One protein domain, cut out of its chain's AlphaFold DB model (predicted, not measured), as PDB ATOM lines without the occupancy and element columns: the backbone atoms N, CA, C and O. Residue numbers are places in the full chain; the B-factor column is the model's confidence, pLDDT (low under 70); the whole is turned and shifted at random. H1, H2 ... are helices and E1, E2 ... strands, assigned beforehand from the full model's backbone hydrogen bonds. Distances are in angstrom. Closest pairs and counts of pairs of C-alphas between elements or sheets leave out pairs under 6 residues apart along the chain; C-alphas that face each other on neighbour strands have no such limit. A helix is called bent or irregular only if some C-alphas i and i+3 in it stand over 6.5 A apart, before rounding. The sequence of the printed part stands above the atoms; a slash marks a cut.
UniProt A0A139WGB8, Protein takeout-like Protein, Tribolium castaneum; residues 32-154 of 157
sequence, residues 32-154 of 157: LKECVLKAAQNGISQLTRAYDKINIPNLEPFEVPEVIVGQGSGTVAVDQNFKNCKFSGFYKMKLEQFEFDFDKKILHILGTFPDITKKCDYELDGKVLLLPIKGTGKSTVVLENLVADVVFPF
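Overview. This is residues 32 to 154 of the 157 residues of the protein "Protein takeout-like Protein" of Tribolium castaneum (UniProt A0A139WGB8). Picture one long, twisted ribbon of sheet, bent sharply into a V, with a single helix over one end. The long hairpin E4 and E5 runs through both arms of the V; the bent hairpin E1 and E2 widens it along E4's later residues, while E3 lies beside E4's first residues and H1 packs over E3. The printed part has 123 residues with one named helix and five named strands, in the order H1 E1 E2 E3 E4 E5, and its class is mostly strand. The branched sheet has four neighbour pairs, each antiparallel. The whole is loose, with a radius of gyration of the C-alphas of 17.8 A, and elongated, spanning 54 by 30 by 25 A.

Arrangement. Start at E4, residues 106 to 128, which has three neighbours. On one side of it you find E5, residues 131 to 153, antiparallel at 169 degrees, with N 118 and O 141 2.8 A apart. On the other side are E3, residues 94 to 101, beside residues 106 to 112, and E2, residues 76 to 88, beside residues 116 to 128. For E3 look at N 99 and O 108, 2.9 A; for E2 at N 81 and O 123, 2.9 A. The edge strand E1, residues 62 to 69, lies on one side of E2, beside residues 80 to 87, with E4 on the other side; N 64 and O 85 of the hairpin E1 and E2 are 2.8 A apart, within hydrogen-bond range. E3, E4 and E5 form a meander, each strand the antiparallel neighbour of the one before. E4 bends by 108 degrees at residue 125, E5 by 98 at residue 136, E2 by 88 at residue 84 and E1 by 74 at residue 65. H1, residues 32 to 45, is on the sheet at a height of 7.1 A, over E3 and slantwise to the strands, at 41 degrees to E3 on the local plane; their closest C-alphas, of Leu 37 and Phe 98, are 5.0 A apart. Every O i to N i+4 pair of H1 is within hydrogen-bond range. E1 is apart from E3 and from E5.

Along the chain. Find C-alpha 106 at (154.900, 85.615, 107.073); from there E4 runs 38.8 A to C-alpha 128 at (174.152, 104.903, 79.524). E5 returns over 41.5 A to C-alpha 153 at (154.909, 89.985, 106.591). E2 measures 26.9 A, E3 20.7 A, H1 20.1 A and E1 18.5 A.

Size, cuts and confidence. The C-alphas of Leu 32 and Leu 130 are the two farthest apart, at 54.8 A. The printed part has no cut. The long link is residues 46 to 61, between H1 and E1. The mean pLDDT of the printed part is 95.4, and no printed residue is under 70.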
ATOM      1  N   LEU A  32     146.184  72.201 105.469       96.12
ATOM      2  CA  LEU A  32     146.099  73.652 105.280       96.12
ATOM      3  C   LEU A  32     146.917  74.117 104.073       96.12
ATOM      4  O   LEU A  32     146.387  74.879 103.268       96.12
ATOM      5  N   LYS A  33     148.160  73.636 103.949       96.12
ATOM      6  CA  LYS A  33     149.107  73.993 102.886       96.12
ATOM      7  C   LYS A  33     148.545  73.717 101.489       96.12
ATOM      8  O   LYS A  33     148.458  74.647 100.687       96.12
ATOM      9  N   GLU A  34     148.089  72.494 101.203       97.75
ATOM     10  CA  GLU A  34     147.414  72.187  99.935       97.75
ATOM     11  C   GLU A  34     146.165  73.046  99.720       97.75
ATOM     12  O   GLU A  34     145.933  73.545  98.613       97.75
ATOM     13  N   CYS A  35     145.351  73.225 100.764       97.88
ATOM     14  CA  CYS A  35     144.124  73.994 100.640       97.88
ATOM     15  C   CYS A  35     144.412  75.439 100.224       97.88
ATOM     16  O   CYS A  35     143.786  75.923  99.277       97.88
ATOM     17  N   VAL A  36     145.334  76.130 100.909       97.31
ATOM     18  CA  VAL A  36     145.620  77.546 100.635       97.31
ATOM     19  C   VAL A  36     146.302  77.729  99.288       97.31
ATOM     20  O   VAL A  36     145.947  78.664  98.578       97.31
ATOM     21  N   LEU A  37     147.178  76.805  98.878       98.31
ATOM     22  CA  LEU A  37     147.787  76.823  97.550       98.31
ATOM     23  C   LEU A  37     146.723  76.714  96.454       98.31
ATOM     24  O   LEU A  37     146.680  77.531  95.533       98.31
ATOM     25  N   LYS A  38     145.803  75.750  96.581       97.94
ATOM     26  CA  LYS A  38     144.696  75.577  95.634       97.94
ATOM     27  C   LYS A  38     143.749  76.778  95.636       97.94
ATOM     28  O   LYS A  38     143.321  77.222  94.569       97.94
ATOM     29  N   ALA A  39     143.432  77.309  96.817       97.25
ATOM     30  CA  ALA A  39     142.575  78.478  96.965       97.25
ATOM     31  C   ALA A  39     143.206  79.727  96.339       97.25
ATOM     32  O   ALA A  39     142.520  80.444  95.614       97.25
ATOM     33  N   ALA A  40     144.503  79.956  96.548       96.69
ATOM     34  CA  ALA A  40     145.242  81.063  95.957       96.69
ATOM     35  C   ALA A  40     145.349  80.918  94.435       96.69
ATOM     36  O   ALA A  40     145.056  81.869  93.714       96.69
ATOM     37  N   GLN A  41     145.661  79.720  93.928       97.94
ATOM     38  CA  GLN A  41     145.750  79.461  92.488       97.94
ATOM     39  C   GLN A  41     144.414  79.725  91.781       97.94
ATOM     40  O   GLN A  41     144.381  80.328  90.707       97.94
ATOM     41  N   ASN A  42     143.309  79.289  92.391       96.19
ATOM     42  CA  ASN A  42     141.959  79.552  91.901       96.19
ATOM     43  C   ASN A  42     141.549  81.022  92.094       96.19
ATOM     44  O   ASN A  42     140.806  81.568  91.287       96.19
ATOM     45  N   GLY A  43     142.021  81.677  93.153       94.81
ATOM     46  CA  GLY A  43     141.781  83.092  93.410       94.81
ATOM     47  C   GLY A  43     142.423  83.975  92.345       94.81
ATOM     48  O   GLY A  43     141.725  84.776  91.732       94.81
ATOM     49  N   ILE A  44     143.719  83.788  92.073       94.81
ATOM     50  CA  ILE A  44     144.487  84.583  91.099       94.81
ATOM     51  C   ILE A  44     143.867  84.513  89.701       94.81
ATOM     52  O   ILE A  44     143.707  85.547  89.053       94.81
ATOM     53  N   SER A  45     143.442  83.327  89.247       94.44
ATOM     54  CA  SER A  45     142.820  83.174  87.924       94.44
ATOM     55  C   SER A  45     141.479  83.905  87.792       94.44
ATOM     56  O   SER A  45     141.034  84.187  86.682       94.44
ATOM     57  N   GLN A  46     140.834  84.234  88.914       94.25
ATOM     58  CA  GLN A  46     139.565  84.954  88.963       94.25
ATOM     59  C   GLN A  46     139.723  86.478  89.044       94.25
ATOM     60  O   GLN A  46     138.710  87.178  88.965       94.25
ATOM     61  N   LEU A  47     140.948  87.001  89.198       93.38
ATOM     62  CA  LEU A  47     141.241  88.437  89.328       93.38
ATOM     63  C   LEU A  47     141.248  89.186  87.983       93.38
ATOM     64  O   LEU A  47     141.830  90.258  87.862       93.38
ATOM     65  N   THR A  48     140.554  88.663  86.973       95.12
ATOM     66  CA  THR A  48     140.325  89.321  85.673       95.12
ATOM     67  C   THR A  48     139.112  90.264  85.693       95.12
ATOM     68  O   THR A  48     138.550  90.605  84.653       95.12
ATOM     69  N   ARG A  49     138.635  90.613  86.891       94.00
ATOM     70  CA  ARG A  49     137.565  91.577  87.165       94.00
ATOM     71  C   ARG A  49     137.781  92.183  88.549       94.00
ATOM     72  O   ARG A  49     138.453  91.580  89.383       94.00
ATOM     73  N   ALA A  50     137.165  93.332  88.803       92.94
ATOM     74  CA  ALA A  50     137.169  93.935  90.130       92.94
ATOM     75  C   ALA A  50     136.290  93.146  91.124       92.94
ATOM     76  O   ALA A  50     135.261  92.569  90.756       92.94
ATOM     77  N   TYR A  51     136.694  93.155  92.394       92.56
ATOM     78  CA  TYR A  51     135.935  92.675  93.547       92.56
ATOM     79  C   TYR A  51     135.809  93.800  94.577       92.56
ATOM     80  O   TYR A  51     136.506  93.818  95.592       92.56
ATOM     81  N   ASP A  52     134.877  94.719  94.327       89.94
ATOM     82  CA  ASP A  52     134.707  95.957  95.102       89.94
ATOM     83  C   ASP A  52     134.492  95.706  96.600       89.94
ATOM     84  O   ASP A  52     135.029  96.421  97.438       89.94
ATOM     85  N   LYS A  53     133.776  94.629  96.964       88.06
ATOM     86  CA  LYS A  53     133.508  94.267  98.372       88.06
ATOM     87  C   LYS A  53     134.767  94.019  99.205       88.06
ATOM     88  O   LYS A  53     134.695  94.054 100.427       88.06
ATOM     89  N   ILE A  54     135.879  93.696  98.550       87.25
ATOM     90  CA  ILE A  54     137.173  93.441  99.188       87.25
ATOM     91  C   ILE A  54     138.276  94.332  98.600       87.25
ATOM     92  O   ILE A  54     139.451  94.042  98.792       87.25
ATOM     93  N   ASN A  55     137.905  95.411  97.897       89.44
ATOM     94  CA  ASN A  55     138.817  96.401  97.314       89.44
ATOM     95  C   ASN A  55     139.932  95.813  96.429       89.44
ATOM     96  O   ASN A  55     141.046  96.333  96.405       89.44
ATOM     97  N   ILE A  56     139.642  94.739  95.687       90.12
ATOM     98  CA  ILE A  56     140.588  94.195  94.703       90.12
ATOM     99  C   ILE A  56     140.221  94.735  93.312       90.12
ATOM    100  O   ILE A  56     139.104  94.479  92.854       90.12
ATOM    101  N   PRO A  57     141.111  95.473  92.623       92.38
ATOM    102  CA  PRO A  57     140.848  95.969  91.277       92.38
ATOM    103  C   PRO A  57     140.919  94.843  90.238       92.38
ATOM    104  O   PRO A  57     141.360  93.730  90.521       92.38
ATOM    105  N   ASN A  58     140.512  95.141  89.003       94.12
ATOM    106  CA  ASN A  58     140.804  94.255  87.883       94.12
ATOM    107  C   ASN A  58     142.327  94.153  87.677       94.12
ATOM    108  O   ASN A  58     142.998  95.182  87.601       94.12
ATOM    109  N   LEU A  59     142.858  92.932  87.566       94.69
ATOM    110  CA  LEU A  59     144.267  92.681  87.265       94.69
ATOM    111  C   LEU A  59     144.528  92.327  85.792       94.69
ATOM    112  O   LEU A  59     145.657  92.004  85.435       94.69
ATOM    113  N   GLU A  60     143.513  92.399  84.926       94.94
ATOM    114  CA  GLU A  60     143.644  92.132  83.490       94.94
ATOM    115  C   GLU A  60     142.824  93.127  82.630       94.94
ATOM    116  O   GLU A  60     141.648  92.880  82.344       94.94
ATOM    117  N   PRO A  61     143.410  94.261  82.195       96.12
ATOM    118  CA  PRO A  61     144.702  94.786  82.628       96.12
ATOM    119  C   PRO A  61     144.612  95.451  84.011       96.12
ATOM    120  O   PRO A  61     143.617  96.097  84.337       96.12
ATOM    121  N   PHE A  62     145.688  95.353  84.786       97.00
ATOM    122  CA  PHE A  62     145.919  96.198  85.954       97.00
ATOM    123  C   PHE A  62     146.422  97.572  85.499       97.00
ATOM    124  O   PHE A  62     147.453  97.667  84.824       97.00
ATOM    125  N   GLU A  63     145.698  98.633  85.847       96.06
ATOM    126  CA  GLU A  63     146.025 100.000  85.433       96.06
ATOM    127  C   GLU A  63     146.753 100.757  86.548       96.06
ATOM    128  O   GLU A  63     146.258 100.874  87.668       96.06
ATOM    129  N   VAL A  64     147.932 101.294  86.228       96.62
ATOM    130  CA  VAL A  64     148.760 102.093  87.138       96.62
ATOM    131  C   VAL A  64     148.979 103.472  86.511       96.62
ATOM    132  O   VAL A  64     149.583 103.553  85.437       96.62
ATOM    133  N   PRO A  65     148.506 104.564  87.142       96.94
ATOM    134  CA  PRO A  65     148.589 105.900  86.554       96.94
ATOM    135  C   PRO A  65     150.018 106.368  86.286       96.94
ATOM    136  O   PRO A  65     150.283 106.927  85.221       96.94
ATOM    137  N   GLU A  66     150.931 106.119  87.226       96.69
ATOM    138  CA  GLU A  66     152.317 106.568  87.139       96.69
ATOM    139  C   GLU A  66     153.263 105.602  87.865       96.69
ATOM    140  O   GLU A  66     152.952 105.092  88.942       96.69
ATOM    141  N   VAL A  67     154.427 105.358  87.264       95.94
ATOM    142  CA  VAL A  67     155.556 104.639  87.858       95.94
ATOM    143  C   VAL A  67     156.810 105.465  87.609       95.94
ATOM    144  O   VAL A  67     157.227 105.637  86.464       95.94
ATOM    145  N   ILE A  68     157.426 105.942  88.686       95.25
ATOM    146  CA  ILE A  68     158.676 106.700  88.633       95.25
ATOM    147  C   ILE A  68     159.802 105.784  89.098       95.25
ATOM    148  O   ILE A  68     159.802 105.308  90.233       95.25
ATOM    149  N   VAL A  69     160.769 105.551  88.217       92.69
ATOM    150  CA  VAL A  69     162.019 104.864  88.534       92.69
ATOM    151  C   VAL A  69     163.129 105.895  88.406       92.69
ATOM    152  O   VAL A  69     163.474 106.310  87.300       92.69
ATOM    153  N   GLY A  70     163.648 106.345  89.546       89.50
ATOM    154  CA  GLY A  70     164.771 107.278  89.565       89.50
ATOM    155  C   GLY A  70     166.040 106.652  88.989       89.50
ATOM    156  O   GLY A  70     166.157 105.427  88.884       89.50
ATOM    157  N   GLN A  71     167.001 107.504  88.645       86.94
ATOM    158  CA  GLN A  71     168.295 107.063  88.143       86.94
ATOM    159  C   GLN A  71     168.963 106.014  89.049       86.94
ATOM    160  O   GLN A  71     169.044 106.150  90.273       86.94
ATOM    161  N   GLY A  72     169.483 104.963  88.415       78.50
ATOM    162  CA  GLY A  72     170.380 104.017  89.067       78.50
ATOM    163  C   GLY A  72     171.733 104.651  89.390       78.50
ATOM    164  O   GLY A  72     172.092 105.718  88.886       78.50
ATOM    165  N   SER A  73     172.517 103.975  90.227       78.06
ATOM    166  CA  SER A  73     173.925 104.313  90.426       78.06
ATOM    167  C   SER A  73     174.801 103.622  89.374       78.06
ATOM    168  O   SER A  73     174.553 102.490  88.959       78.06
ATOM    169  N   GLY A  74     175.860 104.306  88.937       82.31
ATOM    170  CA  GLY A  74     176.865 103.735  88.041       82.31
ATOM    171  C   GLY A  74     176.556 103.922  86.557       82.31
ATOM    172  O   GLY A  74     176.358 105.038  86.084       82.31
ATOM    173  N   THR A  75     176.621 102.831  85.801       84.94
ATOM    174  CA  THR A  75     176.709 102.844  84.336       84.94
ATOM    175  C   THR A  75     175.408 103.222  83.632       84.94
ATOM    176  O   THR A  75     175.439 103.650  82.480       84.94
ATOM    177  N   VAL A  76     174.270 103.054  84.302       88.19
ATOM    178  CA  VAL A  76     172.940 103.399  83.793       88.19
ATOM    179  C   VAL A  76     172.337 104.407  84.760       88.19
ATOM    180  O   VAL A  76     171.820 104.042  85.812       88.19
ATOM    181  N   ALA A  77     172.434 105.681  84.393       91.69
ATOM    182  CA  ALA A  77     171.883 106.798  85.146       91.69
ATOM    183  C   ALA A  77     170.768 107.411  84.300       91.69
ATOM    184  O   ALA A  77     171.004 108.360  83.554       91.69
ATOM    185  N   VAL A  78     169.596 106.779  84.330       93.19
ATOM    186  CA  VAL A  78     168.428 107.162  83.528       93.19
ATOM    187  C   VAL A  78     167.232 107.305  84.452       93.19
ATOM    188  O   VAL A  78     166.833 106.327  85.085       93.19
ATOM    189  N   ASP A  79     166.666 108.504  84.500       94.75
ATOM    190  CA  ASP A  79     165.360 108.753  85.088       94.75
ATOM    191  C   ASP A  79     164.286 108.234  84.133       94.75
ATOM    192  O   ASP A  79     164.301 108.519  82.931       94.75
ATOM    193  N   GLN A  80     163.368 107.431  84.664       95.38
ATOM    194  CA  GLN A  80     162.331 106.765  83.887       95.38
ATOM    195  C   GLN A  80     160.978 107.097  84.501       95.38
ATOM    196  O   GLN A  80     160.631 106.606  85.578       95.38
ATOM    197  N   ASN A  81     160.199 107.920  83.811       97.12
ATOM    198  CA  ASN A  81     158.807 108.160  84.160       97.12
ATOM    199  C   ASN A  81     157.914 107.380  83.191       97.12
ATOM    200  O   ASN A  81     157.984 107.562  81.975       97.12
ATOM    201  N   PHE A  82     157.076 106.500  83.729       98.00
ATOM    202  CA  PHE A  82     156.062 105.786  82.972       98.00
ATOM    203  C   PHE A  82     154.671 106.233  83.408       98.00
ATOM    204  O   PHE A  82     154.357 106.212  84.593       98.00
ATOM    205  N   LYS A  83     153.812 106.561  82.445       98.25
ATOM    206  CA  LYS A  83     152.428 106.990  82.662       98.25
ATOM    207  C   LYS A  83     151.451 106.071  81.947       98.25
ATOM    208  O   LYS A  83     151.805 105.417  80.962       98.25
ATOM    209  N   ASN A  84     150.208 106.056  82.425       98.12
ATOM    210  CA  ASN A  84     149.104 105.291  81.835       98.12
ATOM    211  C   ASN A  84     149.473 103.811  81.637       98.12
ATOM    212  O   ASN A  84     149.229 103.225  80.577       98.12
ATOM    213  N   CYS A  85     150.131 103.224  82.635       98.25
ATOM    214  CA  CYS A  85     150.633 101.868  82.544       98.25
ATOM    215  C   CYS A  85     149.501 100.850  82.627       98.25
ATOM    216  O   CYS A  85     148.631 100.928  83.490       98.25
ATOM    217  N   LYS A  86     149.563  99.849  81.755       98.31
ATOM    218  CA  LYS A  86     148.690  98.679  81.755       98.31
ATOM    219  C   LYS A  86     149.545  97.432  81.856       98.31
ATOM    220  O   LYS A  86     150.420  97.217  81.014       98.31
ATOM    221  N   PHE A  87     149.284  96.633  82.878       98.00
ATOM    222  CA  PHE A  87     149.946  95.360  83.117       98.00
ATOM    223  C   PHE A  87     148.959  94.220  82.871       98.00
ATOM    224  O   PHE A  87     147.833  94.258  83.359       98.00
ATOM    225  N   SER A  88     149.389  93.209  82.127       98.06
ATOM    226  CA  SER A  88     148.593  92.037  81.757       98.06
ATOM    227  C   SER A  88     149.381  90.759  82.011       98.06
ATOM    228  O   SER A  88     150.607  90.766  81.913       98.06
ATOM    229  N   GLY A  89     148.675  89.661  82.277       97.19
ATOM    230  CA  GLY A  89     149.230  88.318  82.453       97.19
ATOM    231  C   GLY A  89     149.224  87.801  83.894       97.19
ATOM    232  O   GLY A  89     149.517  86.627  84.107       97.19
ATOM    233  N   PHE A  90     148.829  88.613  84.886       96.00
ATOM    234  CA  PHE A  90     148.856  88.208  86.302       96.00
ATOM    235  C   PHE A  90     148.004  86.969  86.591       96.00
ATOM    236  O   PHE A  90     148.423  86.084  87.335       96.00
ATOM    237  N   TYR A  91     146.835  86.860  85.954       95.62
ATOM    238  CA  TYR A  91     145.921  85.727  86.133       95.62
ATOM    239  C   TYR A  91     146.516  84.377  85.686       95.62
ATOM    240  O   TYR A  91     145.980  83.326  86.036       95.62
ATOM    241  N   LYS A  92     147.602  84.398  84.898       96.69
ATOM    242  CA  LYS A  92     148.289  83.210  84.374       96.69
ATOM    243  C   LYS A  92     149.343  82.648  85.332       96.69
ATOM    244  O   LYS A  92     149.986  81.662  84.970       96.69
ATOM    245  N   MET A  93     149.558  83.267  86.497       97.69
ATOM    246  CA  MET A  93     150.525  82.782  87.484       97.69
ATOM    247  C   MET A  93     150.261  81.313  87.809       97.69
ATOM    248  O   MET A  93     149.129  80.928  88.108       97.69
ATOM    249  N   LYS A  94     151.316  80.509  87.772       98.19
ATOM    250  CA  LYS A  94     151.327  79.149  88.299       98.19
ATOM    251  C   LYS A  94     152.030  79.202  89.642       98.19
ATOM    252  O   LYS A  94     153.193  79.574  89.686       98.19
ATOM    253  N   LEU A  95     151.311  78.910  90.718       98.31
ATOM    254  CA  LEU A  95     151.876  78.885  92.060       98.31
ATOM    255  C   LEU A  95     152.550  77.541  92.316       98.31
ATOM    256  O   LEU A  95     151.926  76.490  92.167       98.31
ATOM    257  N   GLU A  96     153.797  77.589  92.766       98.06
ATOM    258  CA  GLU A  96     154.478  76.449  93.365       98.06
ATOM    259  C   GLU A  96     154.343  76.461  94.898       98.06
ATOM    260  O   GLU A  96     154.236  75.392  95.500       98.06
ATOM    261  N   GLN A  97     154.300  77.643  95.532       98.00
ATOM    262  CA  GLN A  97     154.105  77.802  96.981       98.00
ATOM    263  C   GLN A  97     153.200  78.995  97.313       98.00
ATOM    264  O   GLN A  97     153.255  80.046  96.675       98.00
ATOM    265  N   PHE A  98     152.366  78.819  98.337       97.94
ATOM    266  CA  PHE A  98     151.550  79.863  98.956       97.94
ATOM    267  C   PHE A  98     151.319  79.462 100.414       97.94
ATOM    268  O   PHE A  98     150.351  78.777 100.738       97.94
ATOM    269  N   GLU A  99     152.271  79.780 101.283       96.75
ATOM    270  CA  GLU A  99     152.392  79.162 102.605       96.75
ATOM    271  C   GLU A  99     152.408  80.208 103.710       96.75
ATOM    272  O   GLU A  99     153.190  81.155 103.677       96.75
ATOM    273  N   PHE A 100     151.554  80.013 104.711       96.56
ATOM    274  CA  PHE A 100     151.539  80.837 105.912       96.56
ATOM    275  C   PHE A 100     152.414  80.199 106.992       96.56
ATOM    276  O   PHE A 100     152.171  79.064 107.400       96.56
ATOM    277  N   ASP A 101     153.376  80.959 107.504       95.62
ATOM    278  CA  ASP A 101     154.031  80.709 108.785       95.62
ATOM    279  C   ASP A 101     153.415  81.679 109.798       95.62
ATOM    280  O   ASP A 101     153.694  82.880 109.797       95.62
ATOM    281  N   PHE A 102     152.507  81.163 110.623       94.69
ATOM    282  CA  PHE A 102     151.779  81.972 111.598       94.69
ATOM    283  C   PHE A 102     152.620  82.367 112.811       94.69
ATOM    284  O   PHE A 102     152.337  83.393 113.426       94.69
ATOM    285  N   ASP A 103     153.657  81.594 113.135       94.62
ATOM    286  CA  ASP A 103     154.548  81.901 114.255       94.62
ATOM    287  C   ASP A 103     155.442  83.092 113.896       94.62
ATOM    288  O   ASP A 103     155.609  84.024 114.684       94.62
ATOM    289  N   LYS A 104     155.974  83.098 112.666       96.81
ATOM    290  CA  LYS A 104     156.774  84.208 112.127       96.81
ATOM    291  C   LYS A 104     155.934  85.324 111.511       96.81
ATOM    292  O   LYS A 104     156.484  86.376 111.195       96.81
ATOM    293  N   LYS A 105     154.630  85.097 111.340       97.00
ATOM    294  CA  LYS A 105     153.682  85.999 110.675       97.00
ATOM    295  C   LYS A 105     154.135  86.407 109.273       97.00
ATOM    296  O   LYS A 105     154.165  87.588 108.924       97.00
ATOM    297  N   ILE A 106     154.508  85.416 108.470       97.50
ATOM    298  CA  ILE A 106     154.900  85.615 107.073       97.50
ATOM    299  C   ILE A 106     154.084  84.727 106.135       97.50
ATOM    300  O   ILE A 106     153.742  83.593 106.459       97.50
ATOM    301  N   LEU A 107     153.791  85.255 104.954       97.62
ATOM    302  CA  LEU A 107     153.255  84.540 103.807       97.62
ATOM    303  C   LEU A 107     154.367  84.420 102.766       97.62
ATOM    304  O   LEU A 107     154.861  85.432 102.272       97.62
ATOM    305  N   HIS A 108     154.748  83.196 102.424       98.31
ATOM    306  CA  HIS A 108     155.691  82.923 101.346       98.31
ATOM    307  C   HIS A 108     154.937  82.540 100.075       98.31
ATOM    308  O   HIS A 108     154.080  81.656 100.092       98.31
ATOM    309  N   ILE A 109     155.248  83.228  98.981       98.31
ATOM    310  CA  ILE A 109     154.679  83.000  97.659       98.31
ATOM    311  C   ILE A 109     155.823  82.689  96.701       98.31
ATOM    312  O   ILE A 109     156.708  83.520  96.509       98.31
ATOM    313  N   LEU A 110     155.753  81.522  96.065       98.50
ATOM    314  CA  LEU A 110     156.610  81.142  94.948       98.50
ATOM    315  C   LEU A 110     155.713  80.812  93.759       98.50
ATOM    316  O   LEU A 110     154.791  79.999  93.876       98.50
ATOM    317  N   GLY A 111     155.947  81.485  92.641       98.25
ATOM    318  CA  GLY A 111     155.162  81.303  91.431       98.25
ATOM    319  C   GLY A 111     155.923  81.674  90.171       98.25
ATOM    320  O   GLY A 111     156.821  82.516  90.196       98.25
ATOM    321  N   THR A 112     155.471  81.140  89.042       98.50
ATOM    322  CA  THR A 112     155.947  81.530  87.715       98.50
ATOM    323  C   THR A 112     154.825  82.177  86.907       98.50
ATOM    324  O   THR A 112     153.748  81.602  86.730       98.50
ATOM    325  N   PHE A 113     155.083  83.357  86.349       98.00
ATOM    326  CA  PHE A 113     154.248  83.953  85.310       98.00
ATOM    327  C   PHE A 113     154.779  83.538  83.929       98.00
ATOM    328  O   PHE A 113     155.947  83.802  83.634       98.00
ATOM    329  N   PRO A 114     153.956  82.926  83.054       97.75
ATOM    330  CA  PRO A 114     154.374  82.601  81.690       97.75
ATOM    331  C   PRO A 114     154.796  83.844  80.901       97.75
ATOM    332  O   PRO A 114     155.842  83.852  80.259       97.75
ATOM    333  N   ASP A 115     153.995  84.903  81.001       97.50
ATOM    334  CA  ASP A 115     154.250  86.202  80.400       97.50
ATOM    335  C   ASP A 115     153.593  87.306  81.234       97.50
ATOM    336  O   ASP A 115     152.443  87.170  81.657       97.50
ATOM    337  N   ILE A 116     154.315  88.406  81.448       98.06
ATOM    338  CA  ILE A 116     153.761  89.674  81.924       98.06
ATOM    339  C   ILE A 116     154.064  90.743  80.887       98.06
ATOM    340  O   ILE A 116     155.221  90.998  80.552       98.06
ATOM    341  N   THR A 117     153.016  91.393  80.390       98.38
ATOM    342  CA  THR A 117     153.142  92.499  79.440       98.38
ATOM    343  C   THR A 117     152.838  93.814  80.138       98.38
ATOM    344  O   THR A 117     151.733  94.012  80.635       98.38
ATOM    345  N   LYS A 118     153.797  94.739  80.118       97.81
ATOM    346  CA  LYS A 118     153.626  96.133  80.532       97.81
ATOM    347  C   LYS A 118     153.558  97.025  79.296       97.81
ATOM    348  O   LYS A 118     154.491  97.030  78.497       97.81
ATOM    349  N   LYS A 119     152.507  97.832  79.168       98.56
ATOM    350  CA  LYS A 119     152.394  98.901  78.162       98.56
ATOM    351  C   LYS A 119     152.240 100.241  78.861       98.56
ATOM    352  O   LYS A 119     151.331 100.374  79.667       98.56
ATOM    353  N   CYS A 120     153.090 101.216  78.556       98.56
ATOM    354  CA  CYS A 120     153.025 102.554  79.157       98.56
ATOM    355  C   CYS A 120     153.417 103.626  78.139       98.56
ATOM    356  O   CYS A 120     154.176 103.346  77.206       98.56
ATOM    357  N   ASP A 121     152.999 104.864  78.377       98.62
ATOM    358  CA  ASP A 121     153.689 106.027  77.826       98.62
ATOM    359  C   ASP A 121     154.955 106.265  78.673       98.62
ATOM    360  O   ASP A 121     154.898 106.151  79.894       98.62
ATOM    361  N   TYR A 122     156.106 106.520  78.054       97.69
ATOM    362  CA  TYR A 122     157.381 106.694  78.748       97.69
ATOM    363  C   TYR A 122     157.986 108.071  78.480       97.69
ATOM    364  O   TYR A 122     157.822 108.636  77.398       97.69
ATOM    365  N   GLU A 123     158.756 108.546  79.449       97.62
ATOM    366  CA  GLU A 123     159.688 109.659  79.361       97.62
ATOM    367  C   GLU A 123     160.999 109.223  80.024       97.62
ATOM    368  O   GLU A 123     161.017 108.849  81.197       97.62
ATOM    369  N   LEU A 124     162.075 109.199  79.239       95.94
ATOM    370  CA  LEU A 124     163.425 108.860  79.679       95.94
ATOM    371  C   LEU A 124     164.325 110.083  79.543       95.94
ATOM    372  O   LEU A 124     164.338 110.724  78.487       95.94
ATOM    373  N   ASP A 125     165.129 110.341  80.568       95.25
ATOM    374  CA  ASP A 125     166.207 111.329  80.531       95.25
ATOM    375  C   ASP A 125     167.417 110.800  81.310       95.25
ATOM    376  O   ASP A 125     167.283 110.287  82.419       95.25
ATOM    377  N   GLY A 126     168.606 110.869  80.721       94.00
ATOM    378  CA  GLY A 126     169.837 110.472  81.385       94.00
ATOM    379  C   GLY A 126     170.895 109.955  80.426       94.00
ATOM    380  O   GLY A 126     171.060 110.455  79.313       94.00
ATOM    381  N   LYS A 127     171.671 108.966  80.871       92.19
ATOM    382  CA  LYS A 127     172.774 108.395  80.096       92.19
ATOM    383  C   LYS A 127     173.044 106.929  80.414       92.19
ATOM    384  O   LYS A 127     172.892 106.468  81.546       92.19
ATOM    385  N   VAL A 128     173.542 106.228  79.402       91.94
ATOM    386  CA  VAL A 128     174.152 104.903  79.524       91.94
ATOM    387  C   VAL A 128     175.634 105.055  79.203       91.94
ATOM    388  O   VAL A 128     175.993 105.452  78.096       91.94
ATOM    389  N   LEU A 129     176.513 104.769  80.166       90.56
ATOM    390  CA  LEU A 129     177.939 105.104  80.118       90.56
ATOM    391  C   LEU A 129     178.141 106.613  79.866       90.56
ATOM    392  O   LEU A 129     177.895 107.449  80.735       90.56
ATOM    393  N   LEU A 130     178.596 106.947  78.658       89.88
ATOM    394  CA  LEU A 130     178.831 108.302  78.167       89.88
ATOM    395  C   LEU A 130     177.753 108.746  77.168       89.88
ATOM    396  O   LEU A 130     177.752 109.900  76.755       89.88
ATOM    397  N   LEU A 131     176.862 107.838  76.757       94.81
ATOM    398  CA  LEU A 131     175.861 108.090  75.730       94.81
ATOM    399  C   LEU A 131     174.607 108.698  76.365       94.81
ATOM    400  O   LEU A 131     173.967 108.024  77.177       94.81
ATOM    401  N   PRO A 132     174.237 109.943  76.019       93.75
ATOM    402  CA  PRO A 132     172.994 110.532  76.486       93.75
ATOM    403  C   PRO A 132     171.800 109.810  75.856       93.75
ATOM    404  O   PRO A 132     171.783 109.545  74.654       93.75
ATOM    405  N   ILE A 133     170.797 109.517  76.675       93.62
ATOM    406  CA  ILE A 133     169.529 108.919  76.272       93.62
ATOM    407  C   ILE A 133     168.424 109.882  76.677       93.62
ATOM    408  O   ILE A 133     168.260 110.195  77.852       93.62
ATOM    409  N   LYS A 134     167.650 110.330  75.695       96.31
ATOM    410  CA  LYS A 134     166.444 111.116  75.921       96.31
ATOM    411  C   LYS A 134     165.376 110.657  74.953       96.31
ATOM    412  O   LYS A 134     165.649 110.495  73.765       96.31
ATOM    413  N   GLY A 135     164.171 110.442  75.450       96.25
ATOM    414  CA  GLY A 135     163.087 109.987  74.599       96.25
ATOM    415  C   GLY A 135     161.751 110.026  75.302       96.25
ATOM    416  O   GLY A 135     161.661 109.814  76.507       96.25
ATOM    417  N   THR A 136     160.710 110.264  74.520       98.12
ATOM    418  CA  THR A 136     159.325 110.127  74.948       98.12
ATOM    419  C   THR A 136     158.581 109.289  73.923       98.12
ATOM    420  O   THR A 136     158.883 109.327  72.727       98.12
ATOM    421  N   GLY A 137     157.616 108.494  74.369       98.06
ATOM    422  CA  GLY A 137     156.839 107.677  73.448       98.06
ATOM    423  C   GLY A 137     156.047 106.584  74.132       98.06
ATOM    424  O   GLY A 137     155.709 106.678  75.305       98.06
ATOM    425  N   LYS A 138     155.744 105.527  73.379       98.19
ATOM    426  CA  LYS A 138     155.052 104.338  73.884       98.19
ATOM    427  C   LYS A 138     156.051 103.213  74.089       98.19
ATOM    428  O   LYS A 138     156.920 102.989  73.251       98.19
ATOM    429  N   SER A 139     155.912 102.500  75.196       97.06
ATOM    430  CA  SER A 139     156.735 101.347  75.551       97.06
ATOM    431  C   SER A 139     155.868 100.099  75.659       97.06
ATOM    432  O   SER A 139     154.723 100.152  76.111       97.06
ATOM    433  N   THR A 140     156.416  98.965  75.229       98.19
ATOM    434  CA  THR A 140     155.898  97.631  75.537       98.19
ATOM    435  C   THR A 140     157.064  96.808  76.062       98.19
ATOM    436  O   THR A 140     158.083  96.699  75.388       98.19
ATOM    437  N   VAL A 141     156.923  96.265  77.266       96.75
ATOM    438  CA  VAL A 141     157.885  95.351  77.884       96.75
ATOM    439  C   VAL A 141     157.177  94.025  78.092       96.75
ATOM    440  O   VAL A 141     156.099  93.999  78.683       96.75
ATOM    441  N   VAL A 142     157.779  92.945  77.608       98.00
ATOM    442  CA  VAL A 142     157.300  91.578  77.823       98.00
ATOM    443  C   VAL A 142     158.345  90.861  78.666       98.00
ATOM    444  O   VAL A 142     159.513  90.807  78.288       98.00
ATOM    445  N   LEU A 143     157.928  90.368  79.826       97.62
ATOM    446  CA  LEU A 143     158.730  89.519  80.696       97.62
ATOM    447  C   LEU A 143     158.212  88.095  80.540       97.62
ATOM    448  O   LEU A 143     157.066  87.828  80.890       97.62
ATOM    449  N   GLU A 144     159.032  87.203  80.002       97.81
ATOM    450  CA  GLU A 144     158.680  85.796  79.801       97.81
ATOM    451  C   GLU A 144     159.271  84.940  80.922       97.81
ATOM    452  O   GLU A 144     160.393  85.186  81.365       97.81
ATOM    453  N   ASN A 145     158.527  83.919  81.356       97.56
ATOM    454  CA  ASN A 145     158.945  82.967  82.393       97.56
ATOM    455  C   ASN A 145     159.458  83.656  83.672       97.56
ATOM    456  O   ASN A 145     160.488  83.280  84.236       97.56
ATOM    457  N   LEU A 146     158.749  84.696  84.119       97.62
ATOM    458  CA  LEU A 146     159.109  85.465  85.305       97.62
ATOM    459  C   LEU A 146     158.830  84.639  86.563       97.62
ATOM    460  O   LEU A 146     157.675  84.348  86.869       97.62
ATOM    461  N   VAL A 147     159.883  84.327  87.313       98.19
ATOM    462  CA  VAL A 147     159.780  83.716  88.642       98.19
ATOM    463  C   VAL A 147     159.606  84.816  89.686       98.19
ATOM    464  O   VAL A 147     160.380  85.772  89.727       98.19
ATOM    465  N   ALA A 148     158.591  84.672  90.531       97.31
ATOM    466  CA  ALA A 148     158.338  85.518  91.683       97.31
ATOM    467  C   ALA A 148     158.503  84.689  92.956       97.31
ATOM    468  O   ALA A 148     157.731  83.765  93.197       97.31
ATOM    469  N   ASP A 149     159.500  85.047  93.758       98.00
ATOM    470  CA  ASP A 149     159.767  84.486  95.081       98.00
ATOM    471  C   ASP A 149     159.682  85.634  96.091       98.00
ATOM    472  O   ASP A 149     160.529  86.533  96.097       98.00
ATOM    473  N   VAL A 150     158.585  85.687  96.849       97.62
ATOM    474  CA  VAL A 150     158.244  86.839  97.688       97.62
ATOM    475  C   VAL A 150     157.773  86.389  99.061       97.62
ATOM    476  O   VAL A 150     156.902  85.531  99.190       97.62
ATOM    477  N   VAL A 151     158.309  87.031 100.097       97.94
ATOM    478  CA  VAL A 151     157.894  86.843 101.487       97.94
ATOM    479  C   VAL A 151     157.223  88.122 101.976       97.94
ATOM    480  O   VAL A 151     157.856  89.176 102.044       97.94
ATOM    481  N   PHE A 152     155.943  88.028 102.324       96.94
ATOM    482  CA  PHE A 152     155.155  89.133 102.859       96.94
ATOM    483  C   PHE A 152     154.954  88.976 104.367       96.94
ATOM    484  O   PHE A 152     154.403  87.960 104.790       96.94
ATOM    485  N   PRO A 153     155.337  89.958 105.198       97.25
ATOM    486  CA  PRO A 153     154.909  89.985 106.591       97.25
ATOM    487  C   PRO A 153     153.406  90.294 106.681       97.25
ATOM    488  O   PRO A 153     152.876  91.054 105.869       97.25
ATOM    489  N   PHE A 154     152.721  89.730 107.676       94.50
ATOM    490  CA  PHE A 154     151.322  90.044 107.975       94.50
ATOM    491  C   PHE A 154     151.088  90.255 109.476       94.50
ATOM    492  O   PHE A 154     151.898  89.873 110.317       94.50
TER     493      PHE A 154